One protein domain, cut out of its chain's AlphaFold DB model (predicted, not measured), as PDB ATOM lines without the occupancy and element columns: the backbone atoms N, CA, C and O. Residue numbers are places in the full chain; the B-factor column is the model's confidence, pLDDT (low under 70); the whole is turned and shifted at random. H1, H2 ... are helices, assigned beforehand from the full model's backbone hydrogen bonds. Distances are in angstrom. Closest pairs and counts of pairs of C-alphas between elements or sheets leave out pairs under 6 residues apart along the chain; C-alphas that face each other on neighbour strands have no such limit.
ATOM      1  N   ALA A  56      26.806   6.435  10.747       70.50
ATOM      2  CA  ALA A  56      25.670   6.341  11.663       70.50
ATOM      3  C   ALA A  56      26.134   6.092  13.108       70.50
ATOM      4  O   ALA A  56      25.607   6.696  14.042       70.50
ATOM      5  N   MET A  57      27.189   5.290  13.291       67.50
ATOM      6  CA  MET A  57      27.823   5.114  14.601       67.50
ATOM      7  C   MET A  57      28.472   6.418  15.099       67.50
ATOM      8  O   MET A  57      28.301   6.787  16.261       67.50
ATOM      9  N   ALA A  58      29.159   7.158  14.223       68.69
ATOM     10  CA  ALA A  58      29.757   8.449  14.567       68.69
ATOM     11  C   ALA A  58      28.707   9.514  14.929       68.69
ATOM     12  O   ALA A  58      28.923  10.306  15.843       68.69
ATOM     13  N   GLU A  59      27.560   9.536  14.247       72.50
ATOM     14  CA  GLU A  59      26.431  10.417  14.577       72.50
ATOM     15  C   GLU A  59      25.830  10.060  15.946       72.50
ATOM     16  O   GLU A  59      25.558  10.949  16.752       72.50
ATOM     17  N   MET A  60      25.719   8.767  16.263       64.00
ATOM     18  CA  MET A  60      25.274   8.304  17.579       64.00
ATOM     19  C   MET A  60      26.262   8.698  18.691       64.00
ATOM     20  O   MET A  60      25.840   9.126  19.765       64.00
ATOM     21  N   MET A  61      27.572   8.649  18.428       65.69
ATOM     22  CA  MET A  61      28.612   9.098  19.366       65.69
ATOM     23  C   MET A  61      28.621  10.618  19.607       65.69
ATOM     24  O   MET A  61      29.137  11.072  20.626       65.69
ATOM     25  N   LYS A  62      28.037  11.419  18.708       70.44
ATOM     26  CA  LYS A  62      27.871  12.869  18.910       70.44
ATOM     27  C   LYS A  62      26.677  13.222  19.796       70.44
ATOM     28  O   LYS A  62      26.506  14.398  20.115       70.44
ATOM     29  N   THR A  63      25.844  12.255  20.186       77.75
ATOM     30  CA  THR A  63      24.720  12.537  21.084       77.75
ATOM     31  C   THR A  63      25.233  13.030  22.444       77.75
ATOM     32  O   THR A  63      26.241  12.529  22.948       77.75
ATOM     33  N   PRO A  64      24.563  14.012  23.074       72.12
ATOM     34  CA  PRO A  64      25.021  14.603  24.332       72.12
ATOM     35  C   PRO A  64      25.059  13.590  25.485       72.12
ATOM     36  O   PRO A  64      25.819  13.762  26.435       72.12
ATOM     37  N   GLU A  65      24.261  12.524  25.412       74.81
ATOM     38  CA  GLU A  65      24.276  11.425  26.383       74.81
ATOM     39  C   GLU A  65      25.547  10.574  26.259       74.81
ATOM     40  O   GLU A  65      26.233  10.360  27.258       74.81
ATOM     41  N   MET A  66      25.930  10.187  25.035       72.94
ATOM     42  CA  MET A  66      27.199   9.494  24.771       72.94
ATOM     43  C   MET A  66      28.402  10.382  25.095       72.94
ATOM     44  O   MET A  66      29.363   9.915  25.698       72.94
ATOM     45  N   GLN A  67      28.344  11.677  24.773       73.75
ATOM     46  CA  GLN A  67      29.404  12.621  25.132       73.75
ATOM     47  C   GLN A  67      29.599  12.707  26.645       73.75
ATOM     48  O   GLN A  67      30.736  12.643  27.106       73.75
ATOM     49  N   LYS A  68      28.520  12.804  27.432       78.88
ATOM     50  CA  LYS A  68      28.608  12.785  28.901       78.88
ATOM     51  C   LYS A  68      29.267  11.505  29.395       78.88
ATOM     52  O   LYS A  68      30.170  11.579  30.222       78.88
ATOM     53  N   GLN A  69      28.875  10.359  28.847       75.94
ATOM     54  CA  GLN A  69      29.454   9.074  29.218       75.94
ATOM     55  C   GLN A  69      30.942   8.973  28.834       75.94
ATOM     56  O   GLN A  69      31.751   8.509  29.635       75.94
ATOM     57  N   CYS A  70      31.337   9.478  27.661       73.25
ATOM     58  CA  CYS A  70      32.740   9.582  27.255       73.25
ATOM     59  C   CYS A  70      33.535  10.539  28.154       73.25
ATOM     60  O   CYS A  70      34.665  10.226  28.514       73.25
ATOM     61  N   ILE A  71      32.959  11.675  28.552       77.31
ATOM     62  CA  ILE A  71      33.595  12.628  29.472       77.31
ATOM     63  C   ILE A  71      33.783  11.989  30.852       77.31
ATOM     64  O   ILE A  71      34.858  12.099  31.437       77.31
ATOM     65  N   GLU A  72      32.776  11.284  31.369       78.12
ATOM     66  CA  GLU A  72      32.892  10.532  32.624       78.12
ATOM     67  C   GLU A  72      33.968   9.446  32.525       78.12
ATOM     68  O   GLU A  72      34.783   9.294  33.436       78.12
ATOM     69  N   MET A  73      34.050   8.760  31.383       70.38
ATOM     70  CA  MET A  73      35.094   7.773  31.123       70.38
ATOM     71  C   MET A  73      36.491   8.410  31.057       70.38
ATOM     72  O   MET A  73      37.432   7.857  31.623       70.38
ATOM     73  N   MET A  74      36.625   9.589  30.443       71.75
ATOM     74  CA  MET A  74      37.875  10.359  30.385       71.75
ATOM     75  C   MET A  74      38.318  10.896  31.747       71.75
ATOM     76  O   MET A  74      39.509  11.107  31.971       71.75
ATOM     77  N   LYS A  75      37.386  11.077  32.688       80.75
ATOM     78  CA  LYS A  75      37.710  11.440  34.073       80.75
ATOM     79  C   LYS A  75      38.294  10.274  34.872       80.75
ATOM     80  O   LYS A  75      38.802  10.532  35.965       80.75
ATOM     81  N   ASN A  76      38.289   9.040  34.358       83.94
ATOM     82  CA  ASN A  76      38.912   7.916  35.054       83.94
ATOM     83  C   ASN A  76      40.411   8.159  35.284       83.94
ATOM     84  O   ASN A  76      41.120   8.564  34.360       83.94
ATOM     85  N   PRO A  77      40.934   7.856  36.484       78.06
ATOM     86  CA  PRO A  77      42.325   8.126  36.845       78.06
ATOM     87  C   PRO A  77      43.327   7.361  35.971       78.06
ATOM     88  O   PRO A  77      44.409   7.869  35.685       78.06
ATOM     89  N   GLU A  78      42.968   6.166  35.498       82.06
ATOM     90  CA  GLU A  78      43.790   5.399  34.554       82.06
ATOM     91  C   GLU A  78      43.890   6.090  33.193       82.06
ATOM     92  O   GLU A  78      44.975   6.188  32.618       82.06
ATOM     93  N   MET A  79      42.779   6.650  32.714       78.19
ATOM     94  CA  MET A  79      42.743   7.373  31.448       78.19
ATOM     95  C   MET A  79      43.447   8.729  31.564       78.19
ATOM     96  O   MET A  79      44.212   9.100  30.679       78.19
ATOM     97  N   GLN A  80      43.300   9.420  32.699       79.88
ATOM     98  CA  GLN A  80      44.087  10.615  33.011       79.88
ATOM     99  C   GLN A  80      45.587  10.312  33.073       79.88
ATOM    100  O   GLN A  80      46.391  11.114  32.605       79.88
ATOM    101  N   LYS A  81      45.987   9.160  33.627       85.44
ATOM    102  CA  LYS A  81      47.394   8.740  33.658       85.44
ATOM    103  C   LYS A  81      47.928   8.512  32.247       85.44
ATOM    104  O   LYS A  81      48.996   9.028  31.937       85.44
ATOM    105  N   ALA A  82      47.177   7.808  31.402       80.88
ATOM    106  CA  ALA A  82      47.532   7.623  29.999       80.88
ATOM    107  C   ALA A  82      47.615   8.970  29.259       80.88
ATOM    108  O   ALA A  82      48.600   9.239  28.581       80.88
ATOM    109  N   MET A  83      46.647   9.865  29.463       81.00
ATOM    110  CA  MET A  83      46.651  11.200  28.860       81.00
ATOM    111  C   MET A  83      47.829  12.053  29.349       81.00
ATOM    112  O   MET A  83      48.439  12.770  28.562       81.00
ATOM    113  N   LYS A  84      48.198  11.945  30.630       81.81
ATOM    114  CA  LYS A  84      49.380  12.602  31.201       81.81
ATOM    115  C   LYS A  84      50.678  12.049  30.617       81.81
ATOM    116  O   LYS A  84      51.630  12.804  30.453       81.81
ATOM    117  N   ASP A  85      50.730  10.754  30.332       85.00
ATOM    118  CA  ASP A  85      51.877  10.129  29.676       85.00
ATOM    119  C   ASP A  85      52.007  10.616  28.227       85.00
ATOM    120  O   ASP A  85      53.065  11.095  27.824       85.00
ATOM    121  N   VAL A  86      50.886  10.671  27.499       81.12
ATOM    122  CA  VAL A  86      50.810  11.270  26.158       81.12
ATOM    123  C   VAL A  86      51.197  12.751  26.185       81.12
ATOM    124  O   VAL A  86      51.947  13.201  25.327       81.12
ATOM    125  N   MET A  87      50.789  13.514  27.202       79.50
ATOM    126  CA  MET A  87      51.203  14.915  27.367       79.50
ATOM    127  C   MET A  87      52.711  15.098  27.552       79.50
ATOM    128  O   MET A  87      53.237  16.173  27.270       79.50
ATOM    129  N   LYS A  88      53.420  14.070  28.023       85.38
ATOM    130  CA  LYS A  88      54.881  14.092  28.157       85.38
ATOM    131  C   LYS A  88      55.604  13.672  26.885       85.38
ATOM    132  O   LYS A  88      56.828  13.783  26.845       85.38
ATOM    133  N   THR A  89      54.891  13.186  25.872       87.50
ATOM    134  CA  THR A  89      55.512  12.813  24.601       87.50
ATOM    135  C   THR A  89      56.144  14.038  23.937       87.50
ATOM    136  O   THR A  89      55.632  15.154  24.073       87.50
ATOM    137  N   PRO A  90      57.257  13.858  23.205       81.69
ATOM    138  CA  PRO A  90      57.958  14.963  22.554       81.69
ATOM    139  C   PRO A  90      57.074  15.705  21.543       81.69
ATOM    140  O   PRO A  90      57.218  16.914  21.373       81.69
ATOM    141  N   GLU A  91      56.126  15.009  20.913       85.69
ATOM    142  CA  GLU A  91      55.156  15.608  19.994       85.69
ATOM    143  C   GLU A  91      54.254  16.609  20.725       85.69
ATOM    144  O   GLU A  91      54.145  17.765  20.312       85.69
ATOM    145  N   MET A  92      53.683  16.212  21.868       83.38
ATOM    146  CA  MET A  92      52.831  17.099  22.663       83.38
ATOM    147  C   MET A  92      53.631  18.228  23.321       83.38
ATOM    148  O   MET A  92      53.153  19.358  23.398       83.38
ATOM    149  N   GLN A  93      54.867  17.957  23.751       83.94
ATOM    150  CA  GLN A  93      55.767  18.990  24.268       83.94
ATOM    151  C   GLN A  93      56.112  20.035  23.207       83.94
ATOM    152  O   GLN A  93      56.179  21.219  23.529       83.94
ATOM    153  N   SER A  94      56.309  19.622  21.953       84.94
ATOM    154  CA  SER A  94      56.558  20.540  20.840       84.94
ATOM    155  C   SER A  94      55.358  21.457  20.604       84.94
ATOM    156  O   SER A  94      55.515  22.675  20.555       84.94
ATOM    157  N   VAL A  95      54.149  20.888  20.566       85.69
ATOM    158  CA  VAL A  95      52.896  21.648  20.427       85.69
ATOM    159  C   VAL A  95      52.705  22.609  21.600       85.69
ATOM    160  O   VAL A  95      52.406  23.783  21.395       85.69
ATOM    161  N   MET A  96      52.928  22.142  22.829       82.56
ATOM    162  CA  MET A  96      52.818  22.968  24.030       82.56
ATOM    163  C   MET A  96      53.841  24.105  24.007       82.56
ATOM    164  O   MET A  96      53.484  25.252  24.248       82.56
ATOM    165  N   LYS A  97      55.097  23.823  23.650       82.50
ATOM    166  CA  LYS A  97      56.139  24.842  23.503       82.50
ATOM    167  C   LYS A  97      55.772  25.859  22.428       82.50
ATOM    168  O   LYS A  97      55.911  27.051  22.671       82.50
ATOM    169  N   GLN A  98      55.273  25.410  21.281       84.50
ATOM    170  CA  GLN A  98      54.826  26.295  20.213       84.50
ATOM    171  C   GLN A  98      53.673  27.189  20.681       84.50
ATOM    172  O   GLN A  98      53.686  28.384  20.407       84.50
ATOM    173  N   MET A  99      52.718  26.643  21.434       82.25
ATOM    174  CA  MET A  99      51.616  27.412  22.006       82.25
ATOM    175  C   MET A  99      52.117  28.440  23.029       82.25
ATOM    176  O   MET A  99      51.749  29.604  22.934       82.25
ATOM    177  N   LEU A 100      53.015  28.051  23.942       81.75
ATOM    178  CA  LEU A 100      53.632  28.963  24.915       81.75
ATOM    179  C   LEU A 100      54.454  30.069  24.236       81.75
ATOM    180  O   LEU A 100      54.453  31.199  24.703       81.75
ATOM    181  N   GLN A 101      55.142  29.756  23.136       79.56
ATOM    182  CA  GLN A 101      55.892  30.736  22.343       79.56
ATOM    183  C   GLN A 101      54.983  31.687  21.556       79.56
ATOM    184  O   GLN A 101      55.386  32.805  21.243       79.56
ATOM    185  N   GLN A 102      53.781  31.241  21.192       80.38
ATOM    186  CA  GLN A 102      52.780  32.078  20.531       80.38
ATOM    187  C   GLN A 102      51.948  32.892  21.525       80.38
ATOM    188  O   GLN A 102      51.348  33.896  21.137       80.38
ATOM    189  N   ASP A 103      51.918  32.493  22.796       84.75
ATOM    190  CA  ASP A 103      51.169  33.192  23.827       84.75
ATOM    191  C   ASP A 103      51.916  34.458  24.275       84.75
ATOM    192  O   ASP A 103      52.855  34.434  25.074       84.75
ATOM    193  N   MET A 104      51.490  35.605  23.742       79.19
ATOM    194  CA  MET A 104      52.056  36.909  24.105       79.19
ATOM    195  C   MET A 104      51.902  37.221  25.600       79.19
ATOM    196  O   MET A 104      52.756  37.893  26.179       79.19
ATOM    197  N   SER A 105      50.856  36.706  26.249       80.88
ATOM    198  CA  SER A 105      50.625  36.866  27.689       80.88
ATOM    199  C   SER A 105      51.669  36.104  28.505       80.88
ATOM    200  O   SER A 105      52.146  36.603  29.525       80.88
ATOM    201  N   PHE A 106      52.075  34.924  28.035       83.25
ATOM    202  CA  PHE A 106      53.153  34.157  28.649       83.25
ATOM    203  C   PHE A 106      54.504  34.878  28.548       83.25
ATOM    204  O   PHE A 106      55.224  34.976  29.543       83.25
ATOM    205  N   HIS A 107      54.824  35.464  27.389       82.19
ATOM    206  CA  HIS A 107      56.018  36.304  27.238       82.19
ATOM    207  C   HIS A 107      55.989  37.543  28.137       82.19
ATOM    208  O   HIS A 107      57.026  37.905  28.695       82.19
ATOM    209  N   GLN A 108      54.824  38.171  28.320       85.06
ATOM    210  CA  GLN A 108      54.680  39.309  29.227       85.06
ATOM    211  C   GLN A 108      54.966  38.901  30.676       85.06
ATOM    212  O   GLN A 108      55.721  39.582  31.361       85.06
ATOM    213  N   MET A 109      54.426  37.764  31.124       84.44
ATOM    214  CA  MET A 109      54.664  37.235  32.469       84.44
ATOM    215  C   MET A 109      56.129  36.836  32.683       84.44
ATOM    216  O   MET A 109      56.698  37.121  33.733       84.44
ATOM    217  N   MET A 110      56.765  36.208  31.688       82.88
ATOM    218  CA  MET A 110      58.198  35.901  31.748       82.88
ATOM    219  C   MET A 110      59.058  37.164  31.779       82.88
ATOM    220  O   MET A 110      60.028  37.212  32.528       82.88
ATOM    221  N   SER A 111      58.700  38.184  30.997       82.88
ATOM    222  CA  SER A 111      59.415  39.464  30.979       82.88
ATOM    223  C   SER A 111      59.275  40.196  32.313       82.88
ATOM    224  O   SER A 111      60.261  40.712  32.826       82.88
ATOM    225  N   ASP A 112      58.078  40.202  32.902       86.69
ATOM    226  CA  ASP A 112      57.822  40.767  34.231       86.69
ATOM    227  C   ASP A 112      58.635  40.042  35.316       86.69
ATOM    228  O   ASP A 112      59.352  40.679  36.087       86.69
ATOM    229  N   LEU A 113      58.638  38.704  35.294       86.12
ATOM    230  CA  LEU A 113      59.407  37.897  36.239       86.12
ATOM    231  C   LEU A 113      60.917  38.147  36.112       86.12
ATOM    232  O   LEU A 113      61.578  38.381  37.120       86.12
ATOM    233  N   VAL A 114      61.470  38.136  34.896       81.69
ATOM    234  CA  VAL A 114      62.906  38.382  34.671       81.69
ATOM    235  C   VAL A 114      63.293  39.799  35.098       81.69
ATOM    236  O   VAL A 114      64.297  39.964  35.787       81.69
ATOM    237  N   ASN A 115      62.471  40.804  34.785       82.31
ATOM    238  CA  ASN A 115      62.706  42.175  35.238       82.31
ATOM    239  C   ASN A 115      62.614  42.307  36.771       82.31
ATOM    240  O   ASN A 115      63.387  43.052  37.366       82.31
ATOM    241  N   SER A 116      61.713  41.569  37.431       74.75
ATOM    242  CA  SER A 116      61.596  41.577  38.898       74.75
ATOM    243  C   SER A 116      62.791  40.925  39.607       74.75
ATOM    244  O   SER A 116      63.178  41.356  40.692       74.75
TER     245      SER A 116
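AT A GLANCE: This is residues 56 to 116 of the 145 residues of an uncharacterized protein of Sporomusa acidovorans DSM 3132 (UniProt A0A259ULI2). Five helices, H1 to H5, follow one another end to end with a sharp corner at each link, so that the string winds round an empty middle as it advances along one long axis. There is no packed core; H1 and H5 lie at the two far ends, with H3 and H4 nearest the middle. The printed part has 61 residues, all helix in class, with no named strand. It is extended, a rod with a radius of gyration of the C-alphas of 18.0 A and spans of 54 by 22 by 20 A.

IN THESE COORDINATES: H1, residues 56 to 61, begins at C-alpha 56 (25.670, 6.341, 11.663). H2 is residues 64 to 74, 14.8 A long, and H3 is residues 77 to 87, 14.7 A long. H4, residues 90 to 102, begins at C-alpha 90 (57.958, 14.963, 22.554) and measures 18.0 A. H5, residues 104 to 116, measures 18.2 A and ends at C-alpha 116 (61.596, 41.577, 38.898).

HOW THE PARTS SIT: H1 and H2 are close but not clearly touching, with the C-alphas of Met 61 and Gln 67 closest at 6.8 A, at a steep tilt of 61 degrees, the same way. H2 and H3 are likewise close but not clearly touching, Met 74 and Gln 80 having the closest C-alphas at 6.7 A, and about perpendicular at 80 degrees. H3 and H4 are close but not clearly touching, the closest C-alphas being those of Met 87 and Gln 93 at 6.9 A; their steep tilt of 70.0 degrees, the same way, is only just short of about perpendicular. H4 and H5 are close but not clearly touching, with the C-alphas of Leu 100 and Phe 106 closest at 6.4 A, and about perpendicular at 78 degrees. H1 and H3, H2 and H4, and H3 and H5 are among the pairs that stay apart. In H1, H2, H3, H4 and H5 every O i to N i+4 pair is within hydrogen-bond range.

THE WHOLE: The C-alphas of Ala 56 and Ser 116, the two farthest apart, are 57.2 A from each other. The printed part has no cut, and the four links are tight. Residues 97 to 116 stand free, of which 97 to 102 belong to H4 and 104 to 116 to H5. The mean pLDDT of the printed part is 79.4; residues 57 to 58 and 60 to 61 are under 70.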